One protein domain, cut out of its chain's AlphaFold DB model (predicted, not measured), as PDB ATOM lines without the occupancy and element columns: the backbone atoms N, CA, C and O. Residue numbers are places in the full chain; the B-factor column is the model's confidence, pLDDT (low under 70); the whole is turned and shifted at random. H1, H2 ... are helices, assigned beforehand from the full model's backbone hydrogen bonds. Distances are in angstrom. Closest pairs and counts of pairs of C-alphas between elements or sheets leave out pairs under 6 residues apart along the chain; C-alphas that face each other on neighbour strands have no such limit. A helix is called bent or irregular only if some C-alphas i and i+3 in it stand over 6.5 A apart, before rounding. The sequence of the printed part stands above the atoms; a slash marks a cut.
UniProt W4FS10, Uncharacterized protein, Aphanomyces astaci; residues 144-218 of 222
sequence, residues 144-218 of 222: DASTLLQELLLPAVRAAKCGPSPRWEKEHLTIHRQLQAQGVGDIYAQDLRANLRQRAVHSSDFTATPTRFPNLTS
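Overview. This is residues 144 to 218 of the 222 residues of an uncharacterized protein of Aphanomyces astaci (UniProt W4FS10). A loose zigzag of three longer helices: H1 runs out, H2 runs back the opposite way, and H3 leads off about perpendicular to both. Beyond H3 the short H4 and H5 make a small hook that folds back, with H5 packed on H3. The printed part has 75 residues with five named helices, in the order H1 to H5, and no named strand; the class is all helix. The whole is loose, with a radius of gyration of the C-alphas of 16.0 A, and only just elongated, with spans of 49 by 25 by 14 A.

Arrangement. H1, residues 145 to 159, and H2, residues 166 to 181, form a helical hairpin and only just touch, with 3 pairs of C-alphas within 8 A, at a steep tilt of 41 degrees; the closest C-alphas are those of Gln 150 and His 176, 6.0 A apart. H1, with residues 145 to 149 alone, touches H3, residues 184 to 201, about perpendicular at 85 degrees; the C-alphas of Ala 145 and Ala 189 come closest, at 5.2 A. H2 and H3 are close but not clearly touching, Leu 179 to Gly 185 being the closest C-alphas at 6.4 A. H4, residues 204 to 208, is close to H3 but not clearly touching, with C-alphas 200 and 206 closest at 5.9 A. H5, residues 214 to 217, touches residues 193 to 197 of H3; the closest C-alphas, of Arg 197 and Leu 216, are 5.6 A apart. H4 and H5 are apart. In H3 and H4 every O i to N i+4 pair is within hydrogen-bond range, against 9 of 11 in H1 and 10 of 12 in H2; H5 is too short for such a pair.

Along the chain. H1 begins at C-alpha 145, (247.415, 313.042, 317.469), and is 20.1 A long; it is only just irregular, C-alphas 151 and 154 being 6.53 A apart. H2, 23.4 A, is irregular, with C-alphas 170 and 173 7.7 A apart and a kink of 55 degrees near residue 173. H3 is 25.9 A long, H4 6.1 A and H5 5.1 A, ending at C-alpha 217, (240.561, 315.569, 332.899).

Size, cuts and confidence. The C-alphas of Pro 166 and Ala 208 are the two farthest apart, at 49.3 A. The printed part has no cut and no long link. Mean pLDDT of the printed part is 83.0; residues 217 to 218 are under 70.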
ATOM      1  N   ASP A 144     243.493 310.594 316.183       83.19
ATOM      2  CA  ASP A 144     244.764 310.372 316.842       83.19
ATOM      3  C   ASP A 144     245.712 311.549 316.579       83.19
ATOM      4  O   ASP A 144     245.740 312.145 315.501       83.19
ATOM      5  N   ALA A 145     246.505 311.910 317.583       84.69
ATOM      6  CA  ALA A 145     247.415 313.042 317.469       84.69
ATOM      7  C   ALA A 145     248.465 312.801 316.373       84.69
ATOM      8  O   ALA A 145     248.844 313.731 315.661       84.69
ATOM      9  N   SER A 146     248.899 311.548 316.202       84.38
ATOM     10  CA  SER A 146     249.899 311.172 315.202       84.38
ATOM     11  C   SER A 146     249.405 311.391 313.768       84.38
ATOM     12  O   SER A 146     250.141 311.932 312.939       84.38
ATOM     13  N   THR A 147     248.153 311.037 313.483       86.50
ATOM     14  CA  THR A 147     247.532 311.183 312.162       86.50
ATOM     15  C   THR A 147     247.152 312.633 311.896       86.50
ATOM     16  O   THR A 147     247.416 313.141 310.813       86.50
ATOM     17  N   LEU A 148     246.653 313.360 312.899       88.88
ATOM     18  CA  LEU A 148     246.412 314.800 312.779       88.88
ATOM     19  C   LEU A 148     247.699 315.571 312.468       88.88
ATOM     20  O   LEU A 148     247.692 316.460 311.617       88.88
ATOM     21  N   LEU A 149     248.811 315.217 313.118       88.69
ATOM     22  CA  LEU A 149     250.112 315.805 312.811       88.69
ATOM     23  C   LEU A 149     250.497 315.537 311.352       88.69
ATOM     24  O   LEU A 149     250.905 316.464 310.659       88.69
ATOM     25  N   GLN A 150     250.328 314.301 310.875       89.56
ATOM     26  CA  GLN A 150     250.614 313.915 309.491       89.56
ATOM     27  C   GLN A 150     249.837 314.766 308.477       89.56
ATOM     28  O   GLN A 150     250.434 315.284 307.528       89.56
ATOM     29  N   GLU A 151     248.534 314.938 308.699       89.12
ATOM     30  CA  GLU A 151     247.639 315.728 307.846       89.12
ATOM     31  C   GLU A 151     247.997 317.224 307.855       89.12
ATOM     32  O   GLU A 151     247.881 317.906 306.836       89.12
ATOM     33  N   LEU A 152     248.486 317.745 308.985       89.00
ATOM     34  CA  LEU A 152     248.869 319.152 309.133       89.00
ATOM     35  C   LEU A 152     250.211 319.508 308.482       89.00
ATOM     36  O   LEU A 152     250.448 320.689 308.218       89.00
ATOM     37  N   LEU A 153     251.069 318.531 308.169       88.06
ATOM     38  CA  LEU A 153     252.380 318.800 307.562       88.06
ATOM     39  C   LEU A 153     252.261 319.512 306.209       88.06
ATOM     40  O   LEU A 153     252.978 320.480 305.961       88.06
ATOM     41  N   LEU A 154     251.341 319.079 305.344       86.12
ATOM     42  CA  LEU A 154     251.158 319.692 304.025       86.12
ATOM     43  C   LEU A 154     250.641 321.142 304.119       86.12
ATOM     44  O   LEU A 154     251.252 322.033 303.516       86.12
ATOM     45  N   PRO A 155     249.561 321.432 304.874       87.12
ATOM     46  CA  PRO A 155     249.148 322.799 305.170       87.12
ATOM     47  C   PRO A 155     250.260 323.653 305.781       87.12
ATOM     48  O   PRO A 155     250.413 324.801 305.372       87.12
ATOM     49  N   ALA A 156     251.050 323.114 306.714       86.50
ATOM     50  CA  ALA A 156     252.131 323.850 307.368       86.50
ATOM     51  C   ALA A 156     253.234 324.252 306.378       86.50
ATOM     52  O   ALA A 156     253.664 325.405 306.367       86.50
ATOM     53  N   VAL A 157     253.641 323.340 305.491       84.69
ATOM     54  CA  VAL A 157     254.628 323.619 304.436       84.69
ATOM     55  C   VAL A 157     254.119 324.699 303.483       84.69
ATOM     56  O   VAL A 157     254.831 325.669 303.212       84.69
ATOM     57  N   ARG A 158     252.856 324.599 303.051       84.38
ATOM     58  CA  ARG A 158     252.214 325.626 302.216       84.38
ATOM     59  C   ARG A 158     252.135 326.978 302.931       84.38
ATOM     60  O   ARG A 158     252.423 328.007 302.321       84.38
ATOM     61  N   ALA A 159     251.777 326.990 304.215       84.19
ATOM     62  CA  ALA A 159     251.693 328.202 305.031       84.19
ATOM     63  C   ALA A 159     253.062 328.867 305.235       84.19
ATOM     64  O   ALA A 159     253.159 330.094 305.231       84.19
ATOM     65  N   ALA A 160     254.130 328.071 305.320       82.31
ATOM     66  CA  ALA A 160     255.507 328.551 305.382       82.31
ATOM     67  C   ALA A 160     256.008 329.168 304.060       82.31
ATOM     68  O   ALA A 160     257.155 329.600 303.985       82.31
ATOM     69  N   LYS A 161     255.169 329.223 303.009       73.19
ATOM     70  CA  LYS A 161     255.527 329.637 301.638       73.19
ATOM     71  C   LYS A 161     256.639 328.785 301.014       73.19
ATOM     72  O   LYS A 161     257.182 329.146 299.971       73.19
ATOM     73  N   CYS A 162     256.942 327.638 301.613       73.25
ATOM     74  CA  CYS A 162     257.749 326.603 301.001       73.25
ATOM     75  C   CYS A 162     256.836 325.867 300.018       73.25
ATOM     76  O   CYS A 162     255.854 325.245 300.420       73.25
ATOM     77  N   GLY A 163     257.106 325.966 298.716       70.00
ATOM     78  CA  GLY A 163     256.385 325.144 297.747       70.00
ATOM     79  C   GLY A 163     256.611 323.665 298.090       70.00
ATOM     80  O   GLY A 163     257.773 323.292 298.282       70.00
ATOM     81  N   PRO A 164     255.562 322.827 298.209       70.75
ATOM     82  CA  PRO A 164     255.762 321.396 298.376       70.75
ATOM     83  C   PRO A 164     256.535 320.912 297.151       70.75
ATOM     84  O   PRO A 164     256.053 320.978 296.021       70.75
ATOM     85  N   SER A 165     257.796 320.540 297.353       74.38
ATOM     86  CA  SER A 165     258.602 320.015 296.262       74.38
ATOM     87  C   SER A 165     258.075 318.622 295.894       74.38
ATOM     88  O   SER A 165     257.578 317.911 296.769       74.38
ATOM     89  N   PRO A 166     258.246 318.161 294.645       74.62
ATOM     90  CA  PRO A 166     257.908 316.783 294.268       74.62
ATOM     91  C   PRO A 166     258.618 315.734 295.138       74.62
ATOM     92  O   PRO A 166     258.179 314.594 295.253       74.62
ATOM     93  N   ARG A 167     259.741 316.120 295.757       77.19
ATOM     94  CA  ARG A 167     260.472 315.311 296.731       77.19
ATOM     95  C   ARG A 167     259.741 315.228 298.073       77.19
ATOM     96  O   ARG A 167     259.672 314.149 298.643       77.19
ATOM     97  N   TRP A 168     259.153 316.329 298.542       80.50
ATOM     98  CA  TRP A 168     258.350 316.358 299.765       80.50
ATOM     99  C   TRP A 168     257.137 315.424 299.669       80.50
ATOM    100  O   TRP A 168     256.886 314.667 300.598       80.50
ATOM    101  N   GLU A 169     256.428 315.416 298.535       78.00
ATOM    102  CA  GLU A 169     255.259 314.541 298.340       78.00
ATOM    103  C   GLU A 169     255.637 313.054 298.372       78.00
ATOM    104  O   GLU A 169     254.900 312.237 298.915       78.00
ATOM    105  N   LYS A 170     256.824 312.710 297.857       81.94
ATOM    106  CA  LYS A 170     257.368 311.344 297.909       81.94
ATOM    107  C   LYS A 170     257.883 310.956 299.297       81.94
ATOM    108  O   LYS A 170     257.807 309.792 299.671       81.94
ATOM    109  N   GLU A 171     258.418 311.911 300.054       84.31
ATOM    110  CA  GLU A 171     259.064 311.671 301.352       84.31
ATOM    111  C   GLU A 171     258.161 311.989 302.562       84.31
ATOM    112  O   GLU A 171     258.596 311.811 303.696       84.31
ATOM    113  N   HIS A 172     256.907 312.420 302.374       83.81
ATOM    114  CA  HIS A 172     256.013 312.862 303.464       83.81
ATOM    115  C   HIS A 172     255.840 311.823 304.580       83.81
ATOM    116  O   HIS A 172     255.946 312.168 305.758       83.81
ATOM    117  N   LEU A 173     255.665 310.548 304.226       84.88
ATOM    118  CA  LEU A 173     255.584 309.451 305.201       84.88
ATOM    119  C   LEU A 173     256.902 309.246 305.958       84.88
ATOM    120  O   LEU A 173     256.903 308.972 307.158       84.88
ATOM    121  N   THR A 174     258.034 309.409 305.274       88.38
ATOM    122  CA  THR A 174     259.366 309.317 305.879       88.38
ATOM    123  C   THR A 174     259.603 310.470 306.848       88.38
ATOM    124  O   THR A 174     260.084 310.245 307.955       88.38
ATOM    125  N   ILE A 175     259.209 311.689 306.471       87.50
ATOM    126  CA  ILE A 175     259.285 312.884 307.319       87.50
ATOM    127  C   ILE A 175     258.412 312.700 308.562       87.50
ATOM    128  O   ILE A 175     258.873 312.941 309.674       87.50
ATOM    129  N   HIS A 176     257.175 312.216 308.405       88.50
ATOM    130  CA  HIS A 176     256.308 311.914 309.546       88.50
ATOM    131  C   HIS A 176     256.945 310.887 310.487       88.50
ATOM    132  O   HIS A 176     257.029 311.134 311.688       88.50
ATOM    133  N   ARG A 177     257.489 309.788 309.949       89.06
ATOM    134  CA  ARG A 177     258.185 308.771 310.750       89.06
ATOM    135  C   ARG A 177     259.405 309.344 311.482       89.06
ATOM    136  O   ARG A 177     259.634 308.992 312.633       89.06
ATOM    137  N   GLN A 178     260.167 310.239 310.850       90.06
ATOM    138  CA  GLN A 178     261.296 310.926 311.489       90.06
ATOM    139  C   GLN A 178     260.840 311.847 312.626       90.06
ATOM    140  O   GLN A 178     261.443 311.829 313.694       90.06
ATOM    141  N   LEU A 179     259.758 312.604 312.434       89.75
ATOM    142  CA  LEU A 179     259.183 313.459 313.478       89.75
ATOM    143  C   LEU A 179     258.674 312.640 314.671       89.75
ATOM    144  O   LEU A 179     258.871 313.040 315.818       89.75
ATOM    145  N   GLN A 180     258.072 311.476 314.415       88.81
ATOM    146  CA  GLN A 180     257.692 310.529 315.468       88.81
ATOM    147  C   GLN A 180     258.925 309.997 316.208       88.81
ATOM    148  O   GLN A 180     258.970 310.047 317.432       88.81
ATOM    149  N   ALA A 181     259.964 309.568 315.484       89.38
ATOM    150  CA  ALA A 181     261.205 309.076 316.085       89.38
ATOM    151  C   ALA A 181     261.943 310.142 316.920       89.38
ATOM    152  O   ALA A 181     262.644 309.806 317.869       89.38
ATOM    153  N   GLN A 182     261.777 311.423 316.586       91.81
ATOM    154  CA  GLN A 182     262.325 312.559 317.333       91.81
ATOM    155  C   GLN A 182     261.455 312.993 318.528       91.81
ATOM    156  O   GLN A 182     261.811 313.946 319.215       91.81
ATOM    157  N   GLY A 183     260.315 312.336 318.777       88.88
ATOM    158  CA  GLY A 183     259.396 312.679 319.870       88.88
ATOM    159  C   GLY A 183     258.522 313.913 319.606       88.88
ATOM    160  O   GLY A 183     257.802 314.367 320.494       88.88
ATOM    161  N   VAL A 184     258.527 314.462 318.385       90.81
ATOM    162  CA  VAL A 184     257.689 315.624 318.020       90.81
ATOM    163  C   VAL A 184     256.202 315.263 318.064       90.81
ATOM    164  O   VAL A 184     255.371 316.105 318.405       90.81
ATOM    165  N   GLY A 185     255.866 314.003 317.771       89.06
ATOM    166  CA  GLY A 185     254.507 313.475 317.906       89.06
ATOM    167  C   GLY A 185     253.955 313.594 319.327       89.06
ATOM    168  O   GLY A 185     252.813 314.021 319.499       89.06
ATOM    169  N   ASP A 186     254.777 313.293 320.335       88.56
ATOM    170  CA  ASP A 186     254.382 313.338 321.745       88.56
ATOM    171  C   ASP A 186     254.201 314.775 322.237       88.56
ATOM    172  O   ASP A 186     253.200 315.086 322.889       88.56
ATOM    173  N   ILE A 187     255.115 315.672 321.851       91.44
ATOM    174  CA  ILE A 187     255.014 317.112 322.141       91.44
ATOM    175  C   ILE A 187     253.724 317.672 321.534       91.44
ATOM    176  O   ILE A 187     252.928 318.308 322.225       91.44
ATOM    177  N   TYR A 188     253.460 317.367 320.260       90.81
ATOM    178  CA  TYR A 188     252.227 317.781 319.594       90.81
ATOM    179  C   TYR A 188     250.980 317.225 320.295       90.81
ATOM    180  O   TYR A 188     250.006 317.951 320.488       90.81
ATOM    181  N   ALA A 189     250.992 315.955 320.709       89.12
ATOM    182  CA  ALA A 189     249.873 315.346 321.422       89.12
ATOM    183  C   ALA A 189     249.609 316.026 322.776       89.12
ATOM    184  O   ALA A 189     248.449 316.240 323.147       89.12
ATOM    185  N   GLN A 190     250.668 316.382 323.505       89.88
ATOM    186  CA  GLN A 190     250.577 317.104 324.770       89.88
ATOM    187  C   GLN A 190     249.995 318.509 324.571       89.88
ATOM    188  O   GLN A 190     249.022 318.869 325.241       89.88
ATOM    189  N   ASP A 191     250.514 319.263 323.602       90.56
ATOM    190  CA  ASP A 191     250.042 320.613 323.277       90.56
ATOM    191  C   ASP A 191     248.600 320.612 322.762       90.56
ATOM    192  O   ASP A 191     247.790 321.468 323.134       90.56
ATOM    193  N   LEU A 192     248.235 319.629 321.935       89.38
ATOM    194  CA  LEU A 192     246.872 319.457 321.444       89.38
ATOM    195  C   LEU A 192     245.907 319.207 322.608       89.38
ATOM    196  O   LEU A 192     244.862 319.852 322.691       89.38
ATOM    197  N   ARG A 193     246.263 318.319 323.546       87.62
ATOM    198  CA  ARG A 193     245.449 318.061 324.744       87.62
ATOM    199  C   ARG A 193     245.320 319.301 325.620       87.62
ATOM    200  O   ARG A 193     244.213 319.593 326.073       87.62
ATOM    201  N   ALA A 194     246.404 320.047 325.834       88.12
ATOM    202  CA  ALA A 194     246.381 321.282 326.613       88.12
ATOM    203  C   ALA A 194     245.441 322.330 325.989       88.12
ATOM    204  O   ALA A 194     244.570 322.872 326.673       88.12
ATOM    205  N   ASN A 195     245.540 322.539 324.672       89.38
ATOM    206  CA  ASN A 195     244.666 323.449 323.928       89.38
ATOM    207  C   ASN A 195     243.195 323.016 323.967       89.38
ATOM    208  O   ASN A 195     242.302 323.839 324.185       89.38
ATOM    209  N   LEU A 196     242.923 321.721 323.774       87.94
ATOM    210  CA  LEU A 196     241.568 321.178 323.864       87.94
ATOM    211  C   LEU A 196     240.997 321.348 325.270       87.94
ATOM    212  O   LEU A 196     239.841 321.739 325.406       87.94
ATOM    213  N   ARG A 197     241.802 321.129 326.313       85.62
ATOM    214  CA  ARG A 197     241.395 321.333 327.707       85.62
ATOM    215  C   ARG A 197     241.058 322.794 327.981       85.62
ATOM    216  O   ARG A 197     239.996 323.064 328.532       85.62
ATOM    217  N   GLN A 198     241.903 323.731 327.552       86.44
ATOM    218  CA  GLN A 198     241.650 325.164 327.717       86.44
ATOM    219  C   GLN A 198     240.328 325.582 327.062       86.44
ATOM    220  O   GLN A 198     239.529 326.288 327.669       86.44
ATOM    221  N   ARG A 199     240.057 325.100 325.845       85.31
ATOM    222  CA  ARG A 199     238.788 325.375 325.154       85.31
ATOM    223  C   ARG A 199     237.602 324.694 325.833       85.31
ATOM    224  O   ARG A 199     236.536 325.293 325.941       85.31
ATOM    225  N   ALA A 200     237.788 323.466 326.311       84.25
ATOM    226  CA  ALA A 200     236.747 322.695 326.972       84.25
ATOM    227  C   ALA A 200     236.300 323.335 328.293       84.25
ATOM    228  O   ALA A 200     235.111 323.311 328.579       84.25
ATOM    229  N   VAL A 201     237.191 323.980 329.055       80.38
ATOM    230  CA  VAL A 201     236.829 324.697 330.300       80.38
ATOM    231  C   VAL A 201     235.743 325.759 330.076       80.38
ATOM    232  O   VAL A 201     234.951 326.021 330.974       80.38
ATOM    233  N   HIS A 202     235.661 326.332 328.874       81.38
ATOM    234  CA  HIS A 202     234.637 327.316 328.517       81.38
ATOM    235  C   HIS A 202     233.346 326.697 327.949       81.38
ATOM    236  O   HIS A 202     232.405 327.427 327.645       81.38
ATOM    237  N   SER A 203     233.282 325.371 327.794       82.38
ATOM    238  CA  SER A 203     232.103 324.654 327.305       82.38
ATOM    239  C   SER A 203     231.184 324.242 328.456       82.38
ATOM    240  O   SER A 203     231.620 323.596 329.415       82.38
ATOM    241  N   SER A 204     229.887 324.542 328.331       76.19
ATOM    242  CA  SER A 204     228.855 324.132 329.294       76.19
ATOM    243  C   SER A 204     228.850 322.621 329.522       76.19
ATOM    244  O   SER A 204     228.747 322.164 330.658       76.19
ATOM    245  N   ASP A 205     229.060 321.839 328.464       78.69
ATOM    246  CA  ASP A 205     228.984 320.376 328.506       78.69
ATOM    247  C   ASP A 205     230.138 319.758 329.299       78.69
ATOM    248  O   ASP A 205     229.960 318.779 330.034       78.69
ATOM    249  N   PHE A 206     231.326 320.356 329.181       76.56
ATOM    250  CA  PHE A 206     232.506 319.935 329.925       76.56
ATOM    251  C   PHE A 206     232.374 320.280 331.412       76.56
ATOM    252  O   PHE A 206     232.712 319.455 332.256       76.56
ATOM    253  N   THR A 207     231.825 321.456 331.741       75.25
ATOM    254  CA  THR A 207     231.572 321.842 333.141       75.25
ATOM    255  C   THR A 207     230.473 321.005 333.799       75.25
ATOM    256  O   THR A 207     230.604 320.640 334.964       75.25
ATOM    257  N   ALA A 208     229.421 320.643 333.055       78.06
ATOM    258  CA  ALA A 208     228.313 319.843 333.567       78.06
ATOM    259  C   ALA A 208     228.687 318.365 333.757       78.06
ATOM    260  O   ALA A 208     228.220 317.719 334.693       78.06
ATOM    261  N   THR A 209     229.524 317.813 332.870       77.88
ATOM    262  CA  THR A 209     229.893 316.387 332.887       77.88
ATOM    263  C   THR A 209     231.380 316.153 332.587       77.88
ATOM    264  O   THR A 209     231.725 315.541 331.574       77.88
ATOM    265  N   PRO A 210     232.299 316.568 333.479       71.81
ATOM    266  CA  PRO A 210     233.739 316.416 333.251       71.81
ATOM    267  C   PRO A 210     234.170 314.943 333.151       71.81
ATOM    268  O   PRO A 210     235.072 314.601 332.390       71.81
ATOM    269  N   THR A 211     233.467 314.040 333.840       76.44
ATOM    270  CA  THR A 211     233.696 312.584 333.802       76.44
ATOM    271  C   THR A 211     233.460 311.952 332.428       76.44
ATOM    272  O   THR A 211     233.947 310.852 332.174       76.44
ATOM    273  N   ARG A 212     232.753 312.639 331.519       75.94
ATOM    274  CA  ARG A 212     232.555 312.203 330.128       75.94
ATOM    275  C   ARG A 212     233.823 312.370 329.278       75.94
ATOM    276  O   ARG A 212     233.929 311.739 328.229       75.94
ATOM    277  N   PHE A 213     234.792 313.166 329.733       74.31
ATOM    278  CA  PHE A 213     236.004 313.511 328.985       74.31
ATOM    279  C   PHE A 213     237.288 313.111 329.737       74.31
ATOM    280  O   PHE A 213     238.127 313.970 330.028       74.31
ATOM    281  N   PRO A 214     237.495 311.808 330.022       70.88
ATOM    282  CA  PRO A 214     238.588 311.326 330.873       70.88
ATOM    283  C   PRO A 214     239.980 311.738 330.371       70.88
ATOM    284  O   PRO A 214     240.860 312.044 331.172       70.88
ATOM    285  N   ASN A 215     240.166 311.825 329.050       72.38
ATOM    286  CA  ASN A 215     241.439 312.193 328.419       72.38
ATOM    287  C   ASN A 215     241.797 313.683 328.564       72.38
ATOM    288  O   ASN A 215     242.957 314.046 328.406       72.38
ATOM    289  N   LEU A 216     240.812 314.543 328.843       73.06
ATOM    290  CA  LEU A 216     241.028 315.972 329.096       73.06
ATOM    291  C   LEU A 216     241.128 316.272 330.595       73.06
ATOM    292  O   LEU A 216     241.768 317.247 330.983       73.06
ATOM    293  N   THR A 217     240.509 315.441 331.437       66.50
ATOM    294  CA  THR A 217     240.561 315.569 332.899       66.50
ATOM    295  C   THR A 217     241.772 314.883 333.518       66.50
ATOM    296  O   THR A 217     242.241 315.336 334.561       66.50
ATOM    297  N   SER A 218     242.299 313.827 332.886       62.97
ATOM    298  CA  SER A 218     243.524 313.146 333.308       62.97
ATOM    299  C   SER A 218     244.692 314.132 333.276       62.97
ATOM    300  O   SER A 218     245.133 314.583 332.220       62.97
TER     301      SER A 218